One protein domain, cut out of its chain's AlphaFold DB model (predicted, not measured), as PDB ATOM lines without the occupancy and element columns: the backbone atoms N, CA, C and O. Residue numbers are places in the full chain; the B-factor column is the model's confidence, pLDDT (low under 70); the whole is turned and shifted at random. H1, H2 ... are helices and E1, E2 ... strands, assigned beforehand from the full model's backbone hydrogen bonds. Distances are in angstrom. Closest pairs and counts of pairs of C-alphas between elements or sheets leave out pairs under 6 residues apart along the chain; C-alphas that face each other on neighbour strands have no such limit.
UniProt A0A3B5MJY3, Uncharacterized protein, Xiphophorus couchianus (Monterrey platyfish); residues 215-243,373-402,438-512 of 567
ATOM      1  N   ILE A 215     -16.987 -40.220 -65.537       44.28
ATOM      2  CA  ILE A 215     -18.373 -39.723 -65.547       44.28
ATOM      3  C   ILE A 215     -19.112 -40.098 -64.251       44.28
ATOM      4  O   ILE A 215     -19.824 -39.267 -63.692       44.28
ATOM      5  N   ILE A 216     -18.906 -41.319 -63.741       51.69
ATOM      6  CA  ILE A 216     -19.520 -41.781 -62.487       51.69
ATOM      7  C   ILE A 216     -18.987 -40.931 -61.330       51.69
ATOM      8  O   ILE A 216     -19.773 -40.356 -60.582       51.69
ATOM      9  N   ARG A 217     -17.662 -40.758 -61.240       53.06
ATOM     10  CA  ARG A 217     -17.001 -39.975 -60.179       53.06
ATOM     11  C   ARG A 217     -17.491 -38.530 -60.107       53.06
ATOM     12  O   ARG A 217     -17.789 -38.050 -59.017       53.06
ATOM     13  N   LEU A 218     -17.633 -37.864 -61.256       55.44
ATOM     14  CA  LEU A 218     -18.166 -36.499 -61.321       55.44
ATOM     15  C   LEU A 218     -19.601 -36.422 -60.781       55.44
ATOM     16  O   LEU A 218     -19.876 -35.573 -59.937       55.44
ATOM     17  N   SER A 219     -20.477 -37.359 -61.168       64.19
ATOM     18  CA  SER A 219     -21.876 -37.369 -60.707       64.19
ATOM     19  C   SER A 219     -22.026 -37.501 -59.182       64.19
ATOM     20  O   SER A 219     -22.983 -36.978 -58.609       64.19
ATOM     21  N   ARG A 220     -21.058 -38.137 -58.502       70.50
ATOM     22  CA  ARG A 220     -21.043 -38.267 -57.036       70.50
ATOM     23  C   ARG A 220     -20.754 -36.940 -56.328       70.50
ATOM     24  O   ARG A 220     -21.417 -36.608 -55.349       70.50
ATOM     25  N   LEU A 221     -19.792 -36.171 -56.839       79.25
ATOM     26  CA  LEU A 221     -19.462 -34.846 -56.308       79.25
ATOM     27  C   LEU A 221     -20.561 -33.822 -56.640       79.25
ATOM     28  O   LEU A 221     -20.913 -33.001 -55.795       79.25
ATOM     29  N   GLU A 222     -21.144 -33.915 -57.840       79.75
ATOM     30  CA  GLU A 222     -22.304 -33.110 -58.233       79.75
ATOM     31  C   GLU A 222     -23.503 -33.365 -57.300       79.75
ATOM     32  O   GLU A 222     -24.122 -32.397 -56.869       79.75
ATOM     33  N   LEU A 223     -23.776 -34.613 -56.890       83.94
ATOM     34  CA  LEU A 223     -24.838 -34.937 -55.921       83.94
ATOM     35  C   LEU A 223     -24.635 -34.257 -54.555       83.94
ATOM     36  O   LEU A 223     -25.584 -33.690 -54.006       83.94
ATOM     37  N   LEU A 224     -23.416 -34.286 -54.007       85.75
ATOM     38  CA  LEU A 224     -23.106 -33.639 -52.725       85.75
ATOM     39  C   LEU A 224     -23.235 -32.111 -52.829       85.75
ATOM     40  O   LEU A 224     -23.875 -31.492 -51.975       85.75
ATOM     41  N   ALA A 225     -22.739 -31.513 -53.918       85.12
ATOM     42  CA  ALA A 225     -22.913 -30.088 -54.192       85.12
ATOM     43  C   ALA A 225     -24.402 -29.705 -54.309       85.12
ATOM     44  O   ALA A 225     -24.842 -28.742 -53.681       85.12
ATOM     45  N   ASP A 226     -25.203 -30.473 -55.052       83.00
ATOM     46  CA  ASP A 226     -26.639 -30.216 -55.219       83.00
ATOM     47  C   ASP A 226     -27.440 -30.436 -53.928       83.00
ATOM     48  O   ASP A 226     -28.434 -29.744 -53.698       83.00
ATOM     49  N   SER A 227     -27.000 -31.345 -53.051       81.88
ATOM     50  CA  SER A 227     -27.597 -31.514 -51.723       81.88
ATOM     51  C   SER A 227     -27.328 -30.308 -50.817       81.88
ATOM     52  O   SER A 227     -28.275 -29.757 -50.249       81.88
ATOM     53  N   ARG A 228     -26.094 -29.775 -50.803       81.56
ATOM     54  CA  ARG A 228     -25.771 -28.526 -50.094       81.56
ATOM     55  C   ARG A 228     -26.528 -27.319 -50.641       81.56
ATOM     56  O   ARG A 228     -27.046 -26.536 -49.847       81.56
ATOM     57  N   ARG A 229     -26.708 -27.198 -51.966       82.19
ATOM     58  CA  ARG A 229     -27.575 -26.156 -52.573       82.19
ATOM     59  C   ARG A 229     -29.028 -26.223 -52.081       82.19
ATOM     60  O   ARG A 229     -29.718 -25.210 -52.111       82.19
ATOM     61  N   ARG A 230     -29.487 -27.394 -51.627       82.94
ATOM     62  CA  ARG A 230     -30.829 -27.642 -51.066       82.94
ATOM     63  C   ARG A 230     -30.863 -27.607 -49.531       82.94
ATOM     64  O   ARG A 230     -31.907 -27.895 -48.955       82.94
ATOM     65  N   GLY A 231     -29.750 -27.280 -48.868       80.31
ATOM     66  CA  GLY A 231     -29.635 -27.273 -47.404       80.31
ATOM     67  C   GLY A 231     -29.567 -28.662 -46.757       80.31
ATOM     68  O   GLY A 231     -29.761 -28.775 -45.550       80.31
ATOM     69  N   VAL A 232     -29.302 -29.719 -47.531       82.62
ATOM     70  CA  VAL A 232     -29.244 -31.108 -47.052       82.62
ATOM     71  C   VAL A 232     -27.790 -31.568 -47.000       82.62
ATOM     72  O   VAL A 232     -27.158 -31.735 -48.036       82.62
ATOM     73  N   ASN A 233     -27.263 -31.822 -45.801       84.25
ATOM     74  CA  ASN A 233     -25.977 -32.500 -45.635       84.25
ATOM     75  C   ASN A 233     -26.217 -34.020 -45.658       84.25
ATOM     76  O   ASN A 233     -26.645 -34.611 -44.659       84.25
ATOM     77  N   LEU A 234     -26.011 -34.639 -46.826       84.75
ATOM     78  CA  LEU A 234     -26.259 -36.070 -47.035       84.75
ATOM     79  C   LEU A 234     -25.323 -36.952 -46.207       84.75
ATOM     80  O   LEU A 234     -25.773 -37.977 -45.696       84.75
ATOM     81  N   LEU A 235     -24.058 -36.559 -46.060       85.44
ATOM     82  CA  LEU A 235     -23.065 -37.344 -45.334       85.44
ATOM     83  C   LEU A 235     -23.352 -37.367 -43.834       85.44
ATOM     84  O   LEU A 235     -23.558 -38.449 -43.290       85.44
ATOM     85  N   TYR A 236     -23.512 -36.196 -43.207       83.75
ATOM     86  CA  TYR A 236     -23.961 -36.049 -41.813       83.75
ATOM     87  C   TYR A 236     -25.188 -36.922 -41.535       83.75
ATOM     88  O   TYR A 236     -25.219 -37.703 -40.587       83.75
ATOM     89  N   SER A 237     -26.214 -36.795 -42.382       83.00
ATOM     90  CA  SER A 237     -27.530 -37.393 -42.136       83.00
ATOM     91  C   SER A 237     -27.542 -38.923 -42.196       83.00
ATOM     92  O   SER A 237     -28.509 -39.515 -41.717       83.00
ATOM     93  N   ASN A 238     -26.509 -39.541 -42.781       85.00
ATOM     94  CA  ASN A 238     -26.424 -40.978 -43.034       85.00
ATOM     95  C   ASN A 238     -25.137 -41.626 -42.477       85.00
ATOM     96  O   ASN A 238     -24.883 -42.779 -42.809       85.00
ATOM     97  N   MET A 239     -24.329 -40.950 -41.640       85.94
ATOM     98  CA  MET A 239     -23.064 -41.518 -41.121       85.94
ATOM     99  C   MET A 239     -23.253 -42.895 -40.464       85.94
ATOM    100  O   MET A 239     -22.453 -43.794 -40.702       85.94
ATOM    101  N   GLU A 240     -24.359 -43.077 -39.734       86.56
ATOM    102  CA  GLU A 240     -24.817 -44.349 -39.146       86.56
ATOM    103  C   GLU A 240     -24.861 -45.516 -40.152       86.56
ATOM    104  O   GLU A 240     -24.656 -46.657 -39.768       86.56
ATOM    105  N   LYS A 241     -25.132 -45.255 -41.437       83.75
ATOM    106  CA  LYS A 241     -25.263 -46.275 -42.496       83.75
ATOM    107  C   LYS A 241     -24.079 -46.288 -43.473       83.75
ATOM    108  O   LYS A 241     -24.092 -47.054 -44.430       83.75
ATOM    109  N   LEU A 242     -23.089 -45.415 -43.268       86.75
ATOM    110  CA  LEU A 242     -21.948 -45.215 -44.173       86.75
ATOM    111  C   LEU A 242     -20.591 -45.485 -43.514       86.75
ATOM    112  O   LEU A 242     -19.622 -45.770 -44.220       86.75
ATOM    113  N   LEU A 243     -20.502 -45.409 -42.186       90.69
ATOM    114  CA  LEU A 243     -19.363 -45.937 -41.443       90.69
ATOM    115  C   LEU A 243     -19.502 -47.465 -41.294       90.69
ATOM    116  O   LEU A 243     -20.602 -47.941 -41.019       90.69
ATOM    117  N   GLU A 373      -5.762 -53.665 -21.927       74.38
ATOM    118  CA  GLU A 373      -6.620 -52.484 -22.091       74.38
ATOM    119  C   GLU A 373      -6.004 -51.424 -23.024       74.38
ATOM    120  O   GLU A 373      -6.727 -50.661 -23.666       74.38
ATOM    121  N   GLN A 374      -4.675 -51.363 -23.134       78.62
ATOM    122  CA  GLN A 374      -4.004 -50.515 -24.126       78.62
ATOM    123  C   GLN A 374      -4.198 -51.072 -25.545       78.62
ATOM    124  O   GLN A 374      -4.432 -50.303 -26.475       78.62
ATOM    125  N   ILE A 375      -4.191 -52.400 -25.711       81.50
ATOM    126  CA  ILE A 375      -4.425 -53.052 -27.008       81.50
ATOM    127  C   ILE A 375      -5.852 -52.783 -27.521       81.50
ATOM    128  O   ILE A 375      -5.996 -52.441 -28.695       81.50
ATOM    129  N   LYS A 376      -6.892 -52.841 -26.669       84.81
ATOM    130  CA  LYS A 376      -8.271 -52.488 -27.083       84.81
ATOM    131  C   LYS A 376      -8.451 -50.985 -27.360       84.81
ATOM    132  O   LYS A 376      -9.112 -50.611 -28.325       84.81
ATOM    133  N   THR A 377      -7.834 -50.103 -26.565       88.38
ATOM    134  CA  THR A 377      -8.079 -48.648 -26.669       88.38
ATOM    135  C   THR A 377      -7.363 -47.968 -27.840       88.38
ATOM    136  O   THR A 377      -7.804 -46.903 -28.276       88.38
ATOM    137  N   VAL A 378      -6.311 -48.563 -28.415       91.31
ATOM    138  CA  VAL A 378      -5.644 -48.038 -29.625       91.31
ATOM    139  C   VAL A 378      -6.581 -47.968 -30.847       91.31
ATOM    140  O   VAL A 378      -6.752 -46.868 -31.373       91.31
ATOM    141  N   PRO A 379      -7.233 -49.053 -31.316       93.62
ATOM    142  CA  PRO A 379      -8.151 -48.960 -32.451       93.62
ATOM    143  C   PRO A 379      -9.421 -48.158 -32.124       93.62
ATOM    144  O   PRO A 379      -9.874 -47.388 -32.970       93.62
ATOM    145  N   VAL A 380      -9.949 -48.240 -30.894       94.00
ATOM    146  CA  VAL A 380     -11.102 -47.418 -30.475       94.00
ATOM    147  C   VAL A 380     -10.768 -45.925 -30.576       94.00
ATOM    148  O   VAL A 380     -11.509 -45.158 -31.194       94.00
ATOM    149  N   SER A 381      -9.609 -45.502 -30.059       94.50
ATOM    150  CA  SER A 381      -9.165 -44.107 -30.165       94.50
ATOM    151  C   SER A 381      -8.789 -43.693 -31.593       94.50
ATOM    152  O   SER A 381      -9.080 -42.555 -31.957       94.50
ATOM    153  N   GLN A 382      -8.258 -44.588 -32.441       95.56
ATOM    154  CA  GLN A 382      -8.092 -44.315 -33.880       95.56
ATOM    155  C   GLN A 382      -9.444 -44.007 -34.543       95.56
ATOM    156  O   GLN A 382      -9.558 -43.025 -35.277       95.56
ATOM    157  N   CYS A 383     -10.477 -44.812 -34.276       95.50
ATOM    158  CA  CYS A 383     -11.817 -44.605 -34.823       95.50
ATOM    159  C   CYS A 383     -12.428 -43.276 -34.346       95.50
ATOM    160  O   CYS A 383     -12.868 -42.465 -35.163       95.50
ATOM    161  N   LEU A 384     -12.404 -43.012 -33.036       94.94
ATOM    162  CA  LEU A 384     -12.952 -41.780 -32.459       94.94
ATOM    163  C   LEU A 384     -12.198 -40.526 -32.930       94.94
ATOM    164  O   LEU A 384     -12.838 -39.532 -33.272       94.94
ATOM    165  N   GLN A 385     -10.864 -40.577 -33.030       96.88
ATOM    166  CA  GLN A 385     -10.065 -39.487 -33.597       96.88
ATOM    167  C   GLN A 385     -10.375 -39.281 -35.084       96.88
ATOM    168  O   GLN A 385     -10.499 -38.146 -35.520       96.88
ATOM    169  N   SER A 386     -10.569 -40.352 -35.859       96.69
ATOM    170  CA  SER A 386     -10.949 -40.267 -37.276       96.69
ATOM    171  C   SER A 386     -12.310 -39.581 -37.481       96.69
ATOM    172  O   SER A 386     -12.499 -38.816 -38.431       96.69
ATOM    173  N   ILE A 387     -13.261 -39.815 -36.572       94.88
ATOM    174  CA  ILE A 387     -14.570 -39.147 -36.565       94.88
ATOM    175  C   ILE A 387     -14.433 -37.683 -36.105       94.88
ATOM    176  O   ILE A 387     -15.035 -36.802 -36.716       94.88
ATOM    177  N   ALA A 388     -13.609 -37.393 -35.093       96.12
ATOM    178  CA  ALA A 388     -13.314 -36.021 -34.664       96.12
ATOM    179  C   ALA A 388     -12.633 -35.197 -35.776       96.12
ATOM    180  O   ALA A 388     -13.105 -34.112 -36.099       96.12
ATOM    181  N   ASP A 389     -11.619 -35.759 -36.443       95.88
ATOM    182  CA  ASP A 389     -10.963 -35.201 -37.631       95.88
ATOM    183  C   ASP A 389     -11.985 -34.793 -38.706       95.88
ATOM    184  O   ASP A 389     -11.865 -33.723 -39.307       95.88
ATOM    185  N   PHE A 390     -12.995 -35.632 -38.973       95.00
ATOM    186  CA  PHE A 390     -14.068 -35.293 -39.909       95.00
ATOM    187  C   PHE A 390     -14.857 -34.070 -39.428       95.00
ATOM    188  O   PHE A 390     -15.003 -33.107 -40.185       95.00
ATOM    189  N   TRP A 391     -15.309 -34.069 -38.172       94.19
ATOM    190  CA  TRP A 391     -16.060 -32.953 -37.594       94.19
ATOM    191  C   TRP A 391     -15.276 -31.641 -37.571       94.19
ATOM    192  O   TRP A 391     -15.848 -30.607 -37.908       94.19
ATOM    193  N   ASP A 392     -13.981 -31.675 -37.267       95.12
ATOM    194  CA  ASP A 392     -13.117 -30.493 -37.280       95.12
ATOM    195  C   ASP A 392     -12.919 -29.951 -38.702       95.12
ATOM    196  O   ASP A 392     -12.999 -28.740 -38.915       95.12
ATOM    197  N   ASN A 393     -12.767 -30.826 -39.707       92.75
ATOM    198  CA  ASN A 393     -12.756 -30.408 -41.113       92.75
ATOM    199  C   ASN A 393     -14.090 -29.763 -41.523       92.75
ATOM    200  O   ASN A 393     -14.083 -28.724 -42.183       92.75
ATOM    201  N   MET A 394     -15.232 -30.328 -41.111       89.25
ATOM    202  CA  MET A 394     -16.546 -29.758 -41.433       89.25
ATOM    203  C   MET A 394     -16.808 -28.437 -40.695       89.25
ATOM    204  O   MET A 394     -17.304 -27.489 -41.299       89.25
ATOM    205  N   SER A 395     -16.400 -28.336 -39.430       90.94
ATOM    206  CA  SER A 395     -16.467 -27.119 -38.612       90.94
ATOM    207  C   SER A 395     -15.594 -25.999 -39.188       90.94
ATOM    208  O   SER A 395     -16.050 -24.861 -39.337       90.94
ATOM    209  N   PHE A 396     -14.364 -26.322 -39.605       90.38
ATOM    210  CA  PHE A 396     -13.476 -25.399 -40.310       90.38
ATOM    211  C   PHE A 396     -14.080 -24.932 -41.639       90.38
ATOM    212  O   PHE A 396     -14.037 -23.739 -41.944       90.38
ATOM    213  N   VAL A 397     -14.664 -25.851 -42.414       87.75
ATOM    214  CA  VAL A 397     -15.335 -25.557 -43.685       87.75
ATOM    215  C   VAL A 397     -16.524 -24.625 -43.486       87.75
ATOM    216  O   VAL A 397     -16.572 -23.577 -44.124       87.75
ATOM    217  N   ASP A 398     -17.453 -24.952 -42.591       84.31
ATOM    218  CA  ASP A 398     -18.664 -24.153 -42.394       84.31
ATOM    219  C   ASP A 398     -18.339 -22.789 -41.739       84.31
ATOM    220  O   ASP A 398     -18.997 -21.793 -42.043       84.31
ATOM    221  N   SER A 399     -17.256 -22.692 -40.955       85.38
ATOM    222  CA  SER A 399     -16.719 -21.417 -40.435       85.38
ATOM    223  C   SER A 399     -16.020 -20.561 -41.502       85.38
ATOM    224  O   SER A 399     -16.191 -19.342 -41.534       85.38
ATOM    225  N   SER A 400     -15.212 -21.172 -42.375       78.31
ATOM    226  CA  SER A 400     -14.350 -20.455 -43.334       78.31
ATOM    227  C   SER A 400     -15.052 -20.136 -44.654       78.31
ATOM    228  O   SER A 400     -14.767 -19.119 -45.286       78.31
ATOM    229  N   LEU A 401     -15.986 -20.994 -45.069       70.81
ATOM    230  CA  LEU A 401     -16.757 -20.900 -46.309       70.81
ATOM    231  C   LEU A 401     -18.215 -20.497 -46.035       70.81
ATOM    232  O   LEU A 401     -19.126 -20.957 -46.718       70.81
ATOM    233  N   CYS A 402     -18.428 -19.619 -45.044       59.75
ATOM    234  CA  CYS A 402     -19.712 -18.998 -44.686       59.75
ATOM    235  C   CYS A 402     -20.399 -18.318 -45.893       59.75
ATOM    236  O   CYS A 402     -20.291 -17.107 -46.102       59.75
ATOM    237  N   THR A 438     -20.280 -17.395 -60.291       51.59
ATOM    238  CA  THR A 438     -19.186 -18.368 -60.433       51.59
ATOM    239  C   THR A 438     -18.450 -18.606 -59.117       51.59
ATOM    240  O   THR A 438     -18.148 -19.754 -58.802       51.59
ATOM    241  N   THR A 439     -18.232 -17.567 -58.303       57.22
ATOM    242  CA  THR A 439     -17.664 -17.711 -56.955       57.22
ATOM    243  C   THR A 439     -18.595 -18.517 -56.052       57.22
ATOM    244  O   THR A 439     -18.133 -19.454 -55.413       57.22
ATOM    245  N   GLY A 440     -19.902 -18.224 -56.044       60.25
ATOM    246  CA  GLY A 440     -20.877 -18.987 -55.258       60.25
ATOM    247  C   GLY A 440     -20.962 -20.468 -55.654       60.25
ATOM    248  O   GLY A 440     -21.074 -21.326 -54.784       60.25
ATOM    249  N   SER A 441     -20.843 -20.797 -56.947       65.75
ATOM    250  CA  SER A 441     -20.769 -22.201 -57.379       65.75
ATOM    251  C   SER A 441     -19.471 -22.872 -56.930       65.75
ATOM    252  O   SER A 441     -19.522 -23.927 -56.303       65.75
ATOM    253  N   CYS A 442     -18.329 -22.214 -57.158       70.81
ATOM    254  CA  CYS A 442     -17.009 -22.705 -56.768       70.81
ATOM    255  C   CYS A 442     -16.910 -22.971 -55.255       70.81
ATOM    256  O   CYS A 442     -16.374 -23.997 -54.853       70.81
ATOM    257  N   VAL A 443     -17.493 -22.111 -54.409       79.69
ATOM    258  CA  VAL A 443     -17.532 -22.334 -52.953       79.69
ATOM    259  C   VAL A 443     -18.276 -23.624 -52.600       79.69
ATOM    260  O   VAL A 443     -17.748 -24.410 -51.821       79.69
ATOM    261  N   VAL A 444     -19.445 -23.893 -53.194       81.69
ATOM    262  CA  VAL A 444     -20.199 -25.136 -52.926       81.69
ATOM    263  C   VAL A 444     -19.490 -26.371 -53.497       81.69
ATOM    264  O   VAL A 444     -19.502 -27.427 -52.871       81.69
ATOM    265  N   GLU A 445     -18.833 -26.246 -54.652       82.69
ATOM    266  CA  GLU A 445     -18.016 -27.312 -55.249       82.69
ATOM    267  C   GLU A 445     -16.804 -27.660 -54.364       82.69
ATOM    268  O   GLU A 445     -16.536 -28.838 -54.130       82.69
ATOM    269  N   ILE A 446     -16.127 -26.655 -53.793       83.94
ATOM    270  CA  ILE A 446     -15.073 -26.838 -52.780       83.94
ATOM    271  C   ILE A 446     -15.652 -27.470 -51.507       83.94
ATOM    272  O   ILE A 446     -15.065 -28.410 -50.979       83.94
ATOM    273  N   GLN A 447     -16.808 -26.998 -51.029       86.88
ATOM    274  CA  GLN A 447     -17.452 -27.500 -49.810       86.88
ATOM    275  C   GLN A 447     -17.776 -28.997 -49.928       86.88
ATOM    276  O   GLN A 447     -17.414 -29.778 -49.051       86.88
ATOM    277  N   ALA A 448     -18.375 -29.405 -51.049       86.94
ATOM    278  CA  ALA A 448     -18.668 -30.801 -51.362       86.94
ATOM    279  C   ALA A 448     -17.398 -31.644 -51.575       86.94
ATOM    280  O   ALA A 448     -17.366 -32.811 -51.193       86.94
ATOM    281  N   ALA A 449     -16.337 -31.067 -52.153       86.19
ATOM    282  CA  ALA A 449     -15.071 -31.768 -52.356       86.19
ATOM    283  C   ALA A 449     -14.342 -32.034 -51.032       86.19
ATOM    284  O   ALA A 449     -13.836 -33.139 -50.837       86.19
ATOM    285  N   VAL A 450     -14.316 -31.061 -50.111       89.25
ATOM    286  CA  VAL A 450     -13.750 -31.260 -48.770       89.25
ATOM    287  C   VAL A 450     -14.598 -32.247 -47.971       89.25
ATOM    288  O   VAL A 450     -14.020 -33.152 -47.386       89.25
ATOM    289  N   GLU A 451     -15.932 -32.149 -48.012       89.56
ATOM    290  CA  GLU A 451     -16.843 -33.101 -47.350       89.56
ATOM    291  C   GLU A 451     -16.624 -34.546 -47.828       89.56
ATOM    292  O   GLU A 451     -16.511 -35.464 -47.016       89.56
ATOM    293  N   ALA A 452     -16.493 -34.754 -49.142       87.94
ATOM    294  CA  ALA A 452     -16.206 -36.066 -49.712       87.94
ATOM    295  C   ALA A 452     -14.809 -36.586 -49.323       87.94
ATOM    296  O   ALA A 452     -14.654 -37.772 -49.035       87.94
ATOM    297  N   LEU A 453     -13.786 -35.721 -49.324       88.75
ATOM    298  CA  LEU A 453     -12.408 -36.086 -48.974       88.75
ATOM    299  C   LEU A 453     -12.263 -36.413 -47.485       88.75
ATOM    300  O   LEU A 453     -11.660 -37.431 -47.140       88.75
ATOM    301  N   SER A 454     -12.815 -35.570 -46.610       91.62
ATOM    302  CA  SER A 454     -12.759 -35.760 -45.161       91.62
ATOM    303  C   SER A 454     -13.566 -36.988 -44.746       91.62
ATOM    304  O   SER A 454     -13.064 -37.788 -43.958       91.62
ATOM    305  N   PHE A 455     -14.755 -37.207 -45.324       92.19
ATOM    306  CA  PHE A 455     -15.537 -38.407 -45.037       92.19
ATOM    307  C   PHE A 455     -14.863 -39.679 -45.562       92.19
ATOM    308  O   PHE A 455     -14.820 -40.672 -44.848       92.19
ATOM    309  N   HIS A 456     -14.281 -39.667 -46.763       90.19
ATOM    310  CA  HIS A 456     -13.582 -40.844 -47.288       90.19
ATOM    311  C   HIS A 456     -12.321 -41.184 -46.472       90.19
ATOM    312  O   HIS A 456     -12.097 -42.353 -46.161       90.19
ATOM    313  N   LYS A 457     -11.541 -40.175 -46.040       92.62
ATOM    314  CA  LYS A 457     -10.450 -40.365 -45.060       92.62
ATOM    315  C   LYS A 457     -10.992 -40.978 -43.764       92.62
ATOM    316  O   LYS A 457     -10.408 -41.932 -43.251       92.62
ATOM    317  N   CYS A 458     -12.105 -40.438 -43.260       94.62
ATOM    318  CA  CYS A 458     -12.748 -40.895 -42.035       94.62
ATOM    319  C   CYS A 458     -13.136 -42.374 -42.136       94.62
ATOM    320  O   CYS A 458     -12.625 -43.202 -41.385       94.62
ATOM    321  N   GLN A 459     -13.958 -42.709 -43.130       92.50
ATOM    322  CA  GLN A 459     -14.466 -44.044 -43.426       92.50
ATOM    323  C   GLN A 459     -13.341 -45.073 -43.608       92.50
ATOM    324  O   GLN A 459     -13.427 -46.157 -43.037       92.50
ATOM    325  N   ALA A 460     -12.270 -44.737 -44.336       92.06
ATOM    326  CA  ALA A 460     -11.135 -45.637 -44.544       92.06
ATOM    327  C   ALA A 460     -10.364 -45.930 -43.243       92.06
ATOM    328  O   ALA A 460     -10.047 -47.083 -42.962       92.06
ATOM    329  N   SER A 461     -10.106 -44.913 -42.411       95.69
ATOM    330  CA  SER A 461      -9.450 -45.115 -41.109       95.69
ATOM    331  C   SER A 461     -10.378 -45.753 -40.068       95.69
ATOM    332  O   SER A 461      -9.889 -46.400 -39.146       95.69
ATOM    333  N   VAL A 462     -11.699 -45.581 -40.181       95.75
ATOM    334  CA  VAL A 462     -12.687 -46.292 -39.353       95.75
ATOM    335  C   VAL A 462     -12.760 -47.765 -39.763       95.75
ATOM    336  O   VAL A 462     -12.784 -48.615 -38.883       95.75
ATOM    337  N   ALA A 463     -12.697 -48.087 -41.062       94.62
ATOM    338  CA  ALA A 463     -12.576 -49.465 -41.546       94.62
ATOM    339  C   ALA A 463     -11.304 -50.139 -41.007       94.62
ATOM    340  O   ALA A 463     -11.381 -51.197 -40.395       94.62
ATOM    341  N   GLU A 464     -10.146 -49.485 -41.143       95.56
ATOM    342  CA  GLU A 464      -8.863 -49.997 -40.644       95.56
ATOM    343  C   GLU A 464      -8.867 -50.211 -39.115       95.56
ATOM    344  O   GLU A 464      -8.319 -51.193 -38.614       95.56
ATOM    345  N   ALA A 465      -9.501 -49.309 -38.358       95.44
ATOM    346  CA  ALA A 465      -9.682 -49.454 -36.916       95.44
ATOM    347  C   ALA A 465     -10.650 -50.599 -36.560       95.44
ATOM    348  O   ALA A 465     -10.387 -51.365 -35.633       95.44
ATOM    349  N   TRP A 466     -11.740 -50.750 -37.314       95.25
ATOM    350  CA  TRP A 466     -12.720 -51.815 -37.125       95.25
ATOM    351  C   TRP A 466     -12.146 -53.198 -37.458       95.25
ATOM    352  O   TRP A 466     -12.347 -54.149 -36.705       95.25
ATOM    353  N   ASP A 467     -11.350 -53.314 -38.520       94.75
ATOM    354  CA  ASP A 467     -10.628 -54.542 -38.867       94.75
ATOM    355  C   ASP A 467      -9.608 -54.930 -37.785       94.75
ATOM    356  O   ASP A 467      -9.407 -56.119 -37.532       94.75
ATOM    357  N   LYS A 468      -8.997 -53.959 -37.087       94.12
ATOM    358  CA  LYS A 468      -8.153 -54.225 -35.905       94.12
ATOM    359  C   LYS A 468      -8.970 -54.728 -34.714       94.12
ATOM    360  O   LYS A 468      -8.544 -55.685 -34.079       94.12
ATOM    361  N   VAL A 469     -10.145 -54.152 -34.434       93.06
ATOM    362  CA  VAL A 469     -11.057 -54.670 -33.389       93.06
ATOM    363  C   VAL A 469     -11.519 -56.092 -33.717       93.06
ATOM    364  O   VAL A 469     -11.534 -56.951 -32.841       93.06
ATOM    365  N   GLN A 470     -11.806 -56.390 -34.986       92.50
ATOM    366  CA  GLN A 470     -12.157 -57.744 -35.420       92.50
ATOM    367  C   GLN A 470     -11.036 -58.777 -35.209       92.50
ATOM    368  O   GLN A 470     -11.356 -59.959 -35.091       92.50
ATOM    369  N   GLN A 471      -9.770 -58.347 -35.146       92.88
ATOM    370  CA  GLN A 471      -8.591 -59.181 -34.869       92.88
ATOM    371  C   GLN A 471      -8.292 -59.359 -33.366       92.88
ATOM    372  O   GLN A 471      -7.376 -60.106 -33.026       92.88
ATOM    373  N   LEU A 472      -9.032 -58.697 -32.467       90.06
ATOM    374  CA  LEU A 472      -8.921 -58.923 -31.021       90.06
ATOM    375  C   LEU A 472      -9.564 -60.261 -30.618       90.06
ATOM    376  O   LEU A 472     -10.468 -60.764 -31.286       90.06
ATOM    377  N   GLU A 473      -9.113 -60.835 -29.504       88.12
ATOM    378  CA  GLU A 473      -9.574 -62.136 -29.010       88.12
ATOM    379  C   GLU A 473     -10.505 -61.988 -27.794       88.12
ATOM    380  O   GLU A 473     -10.280 -61.147 -26.921       88.12
ATOM    381  N   GLY A 474     -11.551 -62.824 -27.742       87.12
ATOM    382  CA  GLY A 474     -12.475 -62.932 -26.608       87.12
ATOM    383  C   GLY A 474     -13.153 -61.619 -26.200       87.12
ATOM    384  O   GLY A 474     -13.480 -60.778 -27.038       87.12
ATOM    385  N   ASP A 475     -13.343 -61.458 -24.893       86.12
ATOM    386  CA  ASP A 475     -14.054 -60.356 -24.236       86.12
ATOM    387  C   ASP A 475     -13.563 -58.962 -24.682       86.12
ATOM    388  O   ASP A 475     -14.364 -58.040 -24.820       86.12
ATOM    389  N   LEU A 476     -12.266 -58.808 -24.992       87.00
ATOM    390  CA  LEU A 476     -11.679 -57.545 -25.472       87.00
ATOM    391  C   LEU A 476     -12.249 -57.103 -26.829       87.00
ATOM    392  O   LEU A 476     -12.315 -55.905 -27.107       87.00
ATOM    393  N   ARG A 477     -12.655 -58.057 -27.679       90.56
ATOM    394  CA  ARG A 477     -13.323 -57.790 -28.962       90.56
ATOM    395  C   ARG A 477     -14.778 -57.390 -28.765       90.56
ATOM    396  O   ARG A 477     -15.265 -56.552 -29.516       90.56
ATOM    397  N   GLU A 478     -15.463 -57.976 -27.786       89.00
ATOM    398  CA  GLU A 478     -16.856 -57.633 -27.479       89.00
ATOM    399  C   GLU A 478     -16.937 -56.247 -26.823       89.00
ATOM    400  O   GLU A 478     -17.674 -55.395 -27.307       89.00
ATOM    401  N   GLU A 479     -16.084 -55.958 -25.836       89.94
ATOM    402  CA  GLU A 479     -15.994 -54.643 -25.189       89.94
ATOM    403  C   GLU A 479     -15.631 -53.525 -26.187       89.94
ATOM    404  O   GLU A 479     -16.308 -52.499 -26.249       89.94
ATOM    405  N   ALA A 480     -14.614 -53.731 -27.035       90.06
ATOM    406  CA  ALA A 480     -14.242 -52.756 -28.065       90.06
ATOM    407  C   ALA A 480     -15.293 -52.623 -29.185       90.06
ATOM    408  O   ALA A 480     -15.377 -51.575 -29.829       90.06
ATOM    409  N   ALA A 481     -16.105 -53.658 -29.427       90.94
ATOM    410  CA  ALA A 481     -17.250 -53.565 -30.327       90.94
ATOM    411  C   ALA A 481     -18.394 -52.753 -29.705       90.94
ATOM    412  O   ALA A 481     -18.975 -51.918 -30.399       90.94
ATOM    413  N   GLU A 482     -18.686 -52.930 -28.414       91.06
ATOM    414  CA  GLU A 482     -19.661 -52.109 -27.689       91.06
ATOM    415  C   GLU A 482     -19.232 -50.631 -27.641       91.06
ATOM    416  O   GLU A 482     -20.044 -49.764 -27.967       91.06
ATOM    417  N   GLU A 483     -17.956 -50.327 -27.354       91.19
ATOM    418  CA  GLU A 483     -17.426 -48.946 -27.369       91.19
ATOM    419  C   GLU A 483     -17.516 -48.261 -28.750       91.19
ATOM    420  O   GLU A 483     -17.617 -47.034 -28.822       91.19
ATOM    421  N   LEU A 484     -17.503 -49.029 -29.848       91.19
ATOM    422  CA  LEU A 484     -17.619 -48.522 -31.225       91.19
ATOM    423  C   LEU A 484     -19.024 -48.637 -31.833       91.19
ATOM    424  O   LEU A 484     -19.228 -48.232 -32.982       91.19
ATOM    425  N   THR A 485     -20.000 -49.165 -31.096       92.00
ATOM    426  CA  THR A 485     -21.358 -49.360 -31.613       92.00
ATOM    427  C   THR A 485     -22.117 -48.038 -31.700       92.00
ATOM    428  O   THR A 485     -22.346 -47.362 -30.696       92.00
ATOM    429  N   LEU A 486     -22.569 -47.672 -32.904       89.50
ATOM    430  CA  LEU A 486     -23.307 -46.431 -33.122       89.50
ATOM    431  C   LEU A 486     -24.763 -46.557 -32.625       89.50
ATOM    432  O   LEU A 486     -25.485 -47.474 -33.034       89.50
ATOM    433  N   PRO A 487     -25.233 -45.634 -31.766       86.69
ATOM    434  CA  PRO A 487     -26.589 -45.667 -31.232       86.69
ATOM    435  C   PRO A 487     -27.599 -45.054 -32.218       86.69
ATOM    436  O   PRO A 487     -27.696 -43.837 -32.357       86.69
ATOM    437  N   VAL A 488     -28.397 -45.898 -32.872       84.44
ATOM    438  CA  VAL A 488     -29.396 -45.503 -33.878       84.44
ATOM    439  C   VAL A 488     -30.772 -45.344 -33.231       84.44
ATOM    440  O   VAL A 488     -31.242 -46.206 -32.489       84.44
ATOM    441  N   ALA A 489     -31.468 -44.243 -33.519       82.12
ATOM    442  CA  ALA A 489     -32.849 -44.065 -33.073       82.12
ATOM    443  C   ALA A 489     -33.812 -44.916 -33.920       82.12
ATOM    444  O   ALA A 489     -33.765 -44.857 -35.145       82.12
ATOM    445  N   SER A 490     -34.741 -45.643 -33.289       74.88
ATOM    446  CA  SER A 490     -35.620 -46.621 -33.966       74.88
ATOM    447  C   SER A 490     -36.455 -46.068 -35.134       74.88
ATOM    448  O   SER A 490     -36.830 -46.810 -36.030       74.88
ATOM    449  N   HIS A 491     -36.711 -44.757 -35.183       76.12
ATOM    450  CA  HIS A 491     -37.398 -44.110 -36.310       76.12
ATOM    451  C   HIS A 491     -36.517 -43.906 -37.563       76.12
ATOM    452  O   HIS A 491     -36.997 -43.359 -38.555       76.12
ATOM    453  N   ARG A 492     -35.227 -44.274 -37.521       70.25
ATOM    454  CA  ARG A 492     -34.261 -44.099 -38.621       70.25
ATOM    455  C   ARG A 492     -33.921 -45.378 -39.372       70.25
ATOM    456  O   ARG A 492     -33.307 -45.290 -40.434       70.25
ATOM    457  N   GLU A 493     -34.312 -46.548 -38.877       63.69
ATOM    458  CA  GLU A 493     -33.970 -47.829 -39.508       63.69
ATOM    459  C   GLU A 493     -34.563 -47.918 -40.925       63.69
ATOM    460  O   GLU A 493     -33.805 -48.042 -41.891       63.69
ATOM    461  N   ASP A 494     -35.872 -47.680 -41.060       56.47
ATOM    462  CA  ASP A 494     -36.633 -47.785 -42.318       56.47
ATOM    463  C   ASP A 494     -36.220 -46.787 -43.420       56.47
ATOM    464  O   ASP A 494     -36.479 -47.011 -44.602       56.47
ATOM    465  N   TYR A 495     -35.576 -45.672 -43.061       55.06
ATOM    466  CA  TYR A 495     -35.183 -44.626 -44.011       55.06
ATOM    467  C   TYR A 495     -33.723 -44.800 -44.447       55.06
ATOM    468  O   TYR A 495     -32.810 -44.223 -43.854       55.06
ATOM    469  N   SER A 496     -33.470 -45.606 -45.481       52.59
ATOM    470  CA  SER A 496     -32.176 -45.646 -46.183       52.59
ATOM    471  C   SER A 496     -32.276 -45.017 -47.577       52.59
ATOM    472  O   SER A 496     -33.074 -45.417 -48.424       52.59
ATOM    473  N   PHE A 497     -31.418 -44.031 -47.849       52.50
ATOM    474  CA  PHE A 497     -31.187 -43.563 -49.214       52.50
ATOM    475  C   PHE A 497     -30.180 -44.499 -49.890       52.50
ATOM    476  O   PHE A 497     -28.985 -44.226 -49.893       52.50
ATOM    477  N   THR A 498     -30.666 -45.582 -50.502       50.03
ATOM    478  CA  THR A 498     -29.866 -46.614 -51.213       50.03
ATOM    479  C   THR A 498     -28.982 -46.080 -52.357       50.03
ATOM    480  O   THR A 498     -28.116 -46.778 -52.879       50.03
ATOM    481  N   VAL A 499     -29.150 -44.809 -52.727       51.22
ATOM    482  CA  VAL A 499     -28.243 -44.053 -53.607       51.22
ATOM    483  C   VAL A 499     -26.858 -43.838 -52.964       51.22
ATOM    484  O   VAL A 499     -25.866 -43.743 -53.681       51.22
ATOM    485  N   MET A 500     -26.777 -43.775 -51.629       57.44
ATOM    486  CA  MET A 500     -25.564 -43.414 -50.879       57.44
ATOM    487  C   MET A 500     -24.553 -44.560 -50.731       57.44
ATOM    488  O   MET A 500     -23.361 -44.295 -50.632       57.44
ATOM    489  N   GLU A 501     -24.994 -45.820 -50.737       52.84
ATOM    490  CA  GLU A 501     -24.102 -46.990 -50.613       52.84
ATOM    491  C   GLU A 501     -23.115 -47.045 -51.793       52.84
ATOM    492  O   GLU A 501     -21.905 -47.126 -51.609       52.84
ATOM    493  N   ASN A 502     -23.620 -46.832 -53.012       53.97
ATOM    494  CA  ASN A 502     -22.826 -46.772 -54.246       53.97
ATOM    495  C   ASN A 502     -21.995 -45.474 -54.396       53.97
ATOM    496  O   ASN A 502     -21.528 -45.168 -55.500       53.97
ATOM    497  N   LEU A 503     -21.842 -44.659 -53.343       56.47
ATOM    498  CA  LEU A 503     -21.205 -43.340 -53.418       56.47
ATOM    499  C   LEU A 503     -19.707 -43.349 -53.043       56.47
ATOM    500  O   LEU A 503     -19.006 -42.415 -53.418       56.47
ATOM    501  N   PHE A 504     -19.173 -44.374 -52.367       55.72
ATOM    502  CA  PHE A 504     -17.847 -44.254 -51.725       55.72
ATOM    503  C   PHE A 504     -16.692 -45.058 -52.340       55.72
ATOM    504  O   PHE A 504     -15.542 -44.644 -52.189       55.72
ATOM    505  N   ASP A 505     -16.959 -46.108 -53.121       54.03
ATOM    506  CA  ASP A 505     -15.936 -47.086 -53.540       54.03
ATOM    507  C   ASP A 505     -14.745 -46.534 -54.350       54.03
ATOM    508  O   ASP A 505     -13.688 -47.169 -54.380       54.03
ATOM    509  N   LYS A 506     -14.893 -45.396 -55.053       53.09
ATOM    510  CA  LYS A 506     -13.838 -44.804 -55.912       53.09
ATOM    511  C   LYS A 506     -14.086 -43.337 -56.304       53.09
ATOM    512  O   LYS A 506     -13.983 -42.965 -57.473       53.09
ATOM    513  N   ILE A 507     -14.389 -42.463 -55.339       53.22
ATOM    514  CA  ILE A 507     -14.668 -41.031 -55.614       53.22
ATOM    515  C   ILE A 507     -13.505 -40.328 -56.347       53.22
ATOM    516  O   ILE A 507     -13.738 -39.528 -57.255       53.22
ATOM    517  N   PHE A 508     -12.247 -40.615 -55.993       49.84
ATOM    518  CA  PHE A 508     -11.124 -39.745 -56.357       49.84
ATOM    519  C   PHE A 508     -10.345 -40.181 -57.601       49.84
ATOM    520  O   PHE A 508      -9.611 -41.166 -57.610       49.84
ATOM    521  N   GLY A 509     -10.448 -39.366 -58.650       43.75
ATOM    522  CA  GLY A 509      -9.566 -39.411 -59.813       43.75
ATOM    523  C   GLY A 509      -9.645 -38.105 -60.596       43.75
ATOM    524  O   GLY A 509     -10.594 -37.919 -61.349       43.75
ATOM    525  N   THR A 510      -8.653 -37.229 -60.396       43.06
ATOM    526  CA  THR A 510      -8.472 -35.907 -61.036       43.06
ATOM    527  C   THR A 510      -9.726 -35.024 -61.098       43.06
ATOM    528  O   THR A 510     -10.555 -35.171 -61.993       43.06
ATOM    529  N   LEU A 511      -9.799 -34.014 -60.222       48.56
ATOM    530  CA  LEU A 511     -10.709 -32.875 -60.385       48.56
ATOM    531  C   LEU A 511     -10.334 -32.116 -61.672       48.56
ATOM    532  O   LEU A 511      -9.491 -31.220 -61.664       48.56
ATOM    533  N   GLY A 512     -10.909 -32.536 -62.799       48.84
ATOM    534  CA  GLY A 512     -10.634 -31.964 -64.111       48.84
ATOM    535  C   GLY A 512     -11.067 -30.507 -64.131       48.84
ATOM    536  O   GLY A 512     -12.264 -30.227 -64.128       48.84
TER     537      GLY A 512
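What this domain is: This is residues 215 to 243, 373 to 402 and 438 to 512 of the 567 residues of an uncharacterized protein of Xiphophorus couchianus (Monterrey platyfish) (UniProt A0A3B5MJY3). Two long helices, H3 and H4, run side by side in opposite ways and make the long axis; H1 crosses H4, and H5 folds back at its far end. Residues 490 to 512 have no named element. The 134 printed residues, with helices H1 to H5, then strand E1, are mostly helix, only just compact, close to loose (radius of gyration of the C-alphas 16.6 A), spanning 56 by 31 by 29 A.

How they stand to each other: H1, residues 215 to 229, touches residues 444 to 452 of H4, residues 438 to 470; the closest C-alphas, Ala 225 and Ala 448, are 5.2 A apart. H2, residues 234 to 242, only just touches H4, with 3 pairs of C-alphas within 8 A. H3, residues 373 to 400, touches H4 at a shallow tilt of 4 degrees; the closest C-alphas, Pro 379 and Ala 465, are 4.7 A apart. H4 and H5, residues 475 to 483, form a hairpin. Every O i to N i+4 pair is within hydrogen-bond range in H4 and H5, against 10 of 11 in H1, 3 of 5 in H2 and 22 of 24 in H3.

Where its parts are: H1 begins at C-alpha 215 (-18.373, -39.723, -65.547). H3 is 39.2 A long, H4 47.2 A. E1, residues 486 to 489, pairs with no named strand and ends at C-alpha 489 (-32.849, -44.065, -33.073).

The domain as a whole: Cuts leave gaps of 24.1 A between C-alphas 243 and 373 and 15.8 A between C-alphas 402 and 438. Residues 493 to 512 are among the 30 with pLDDT under 70.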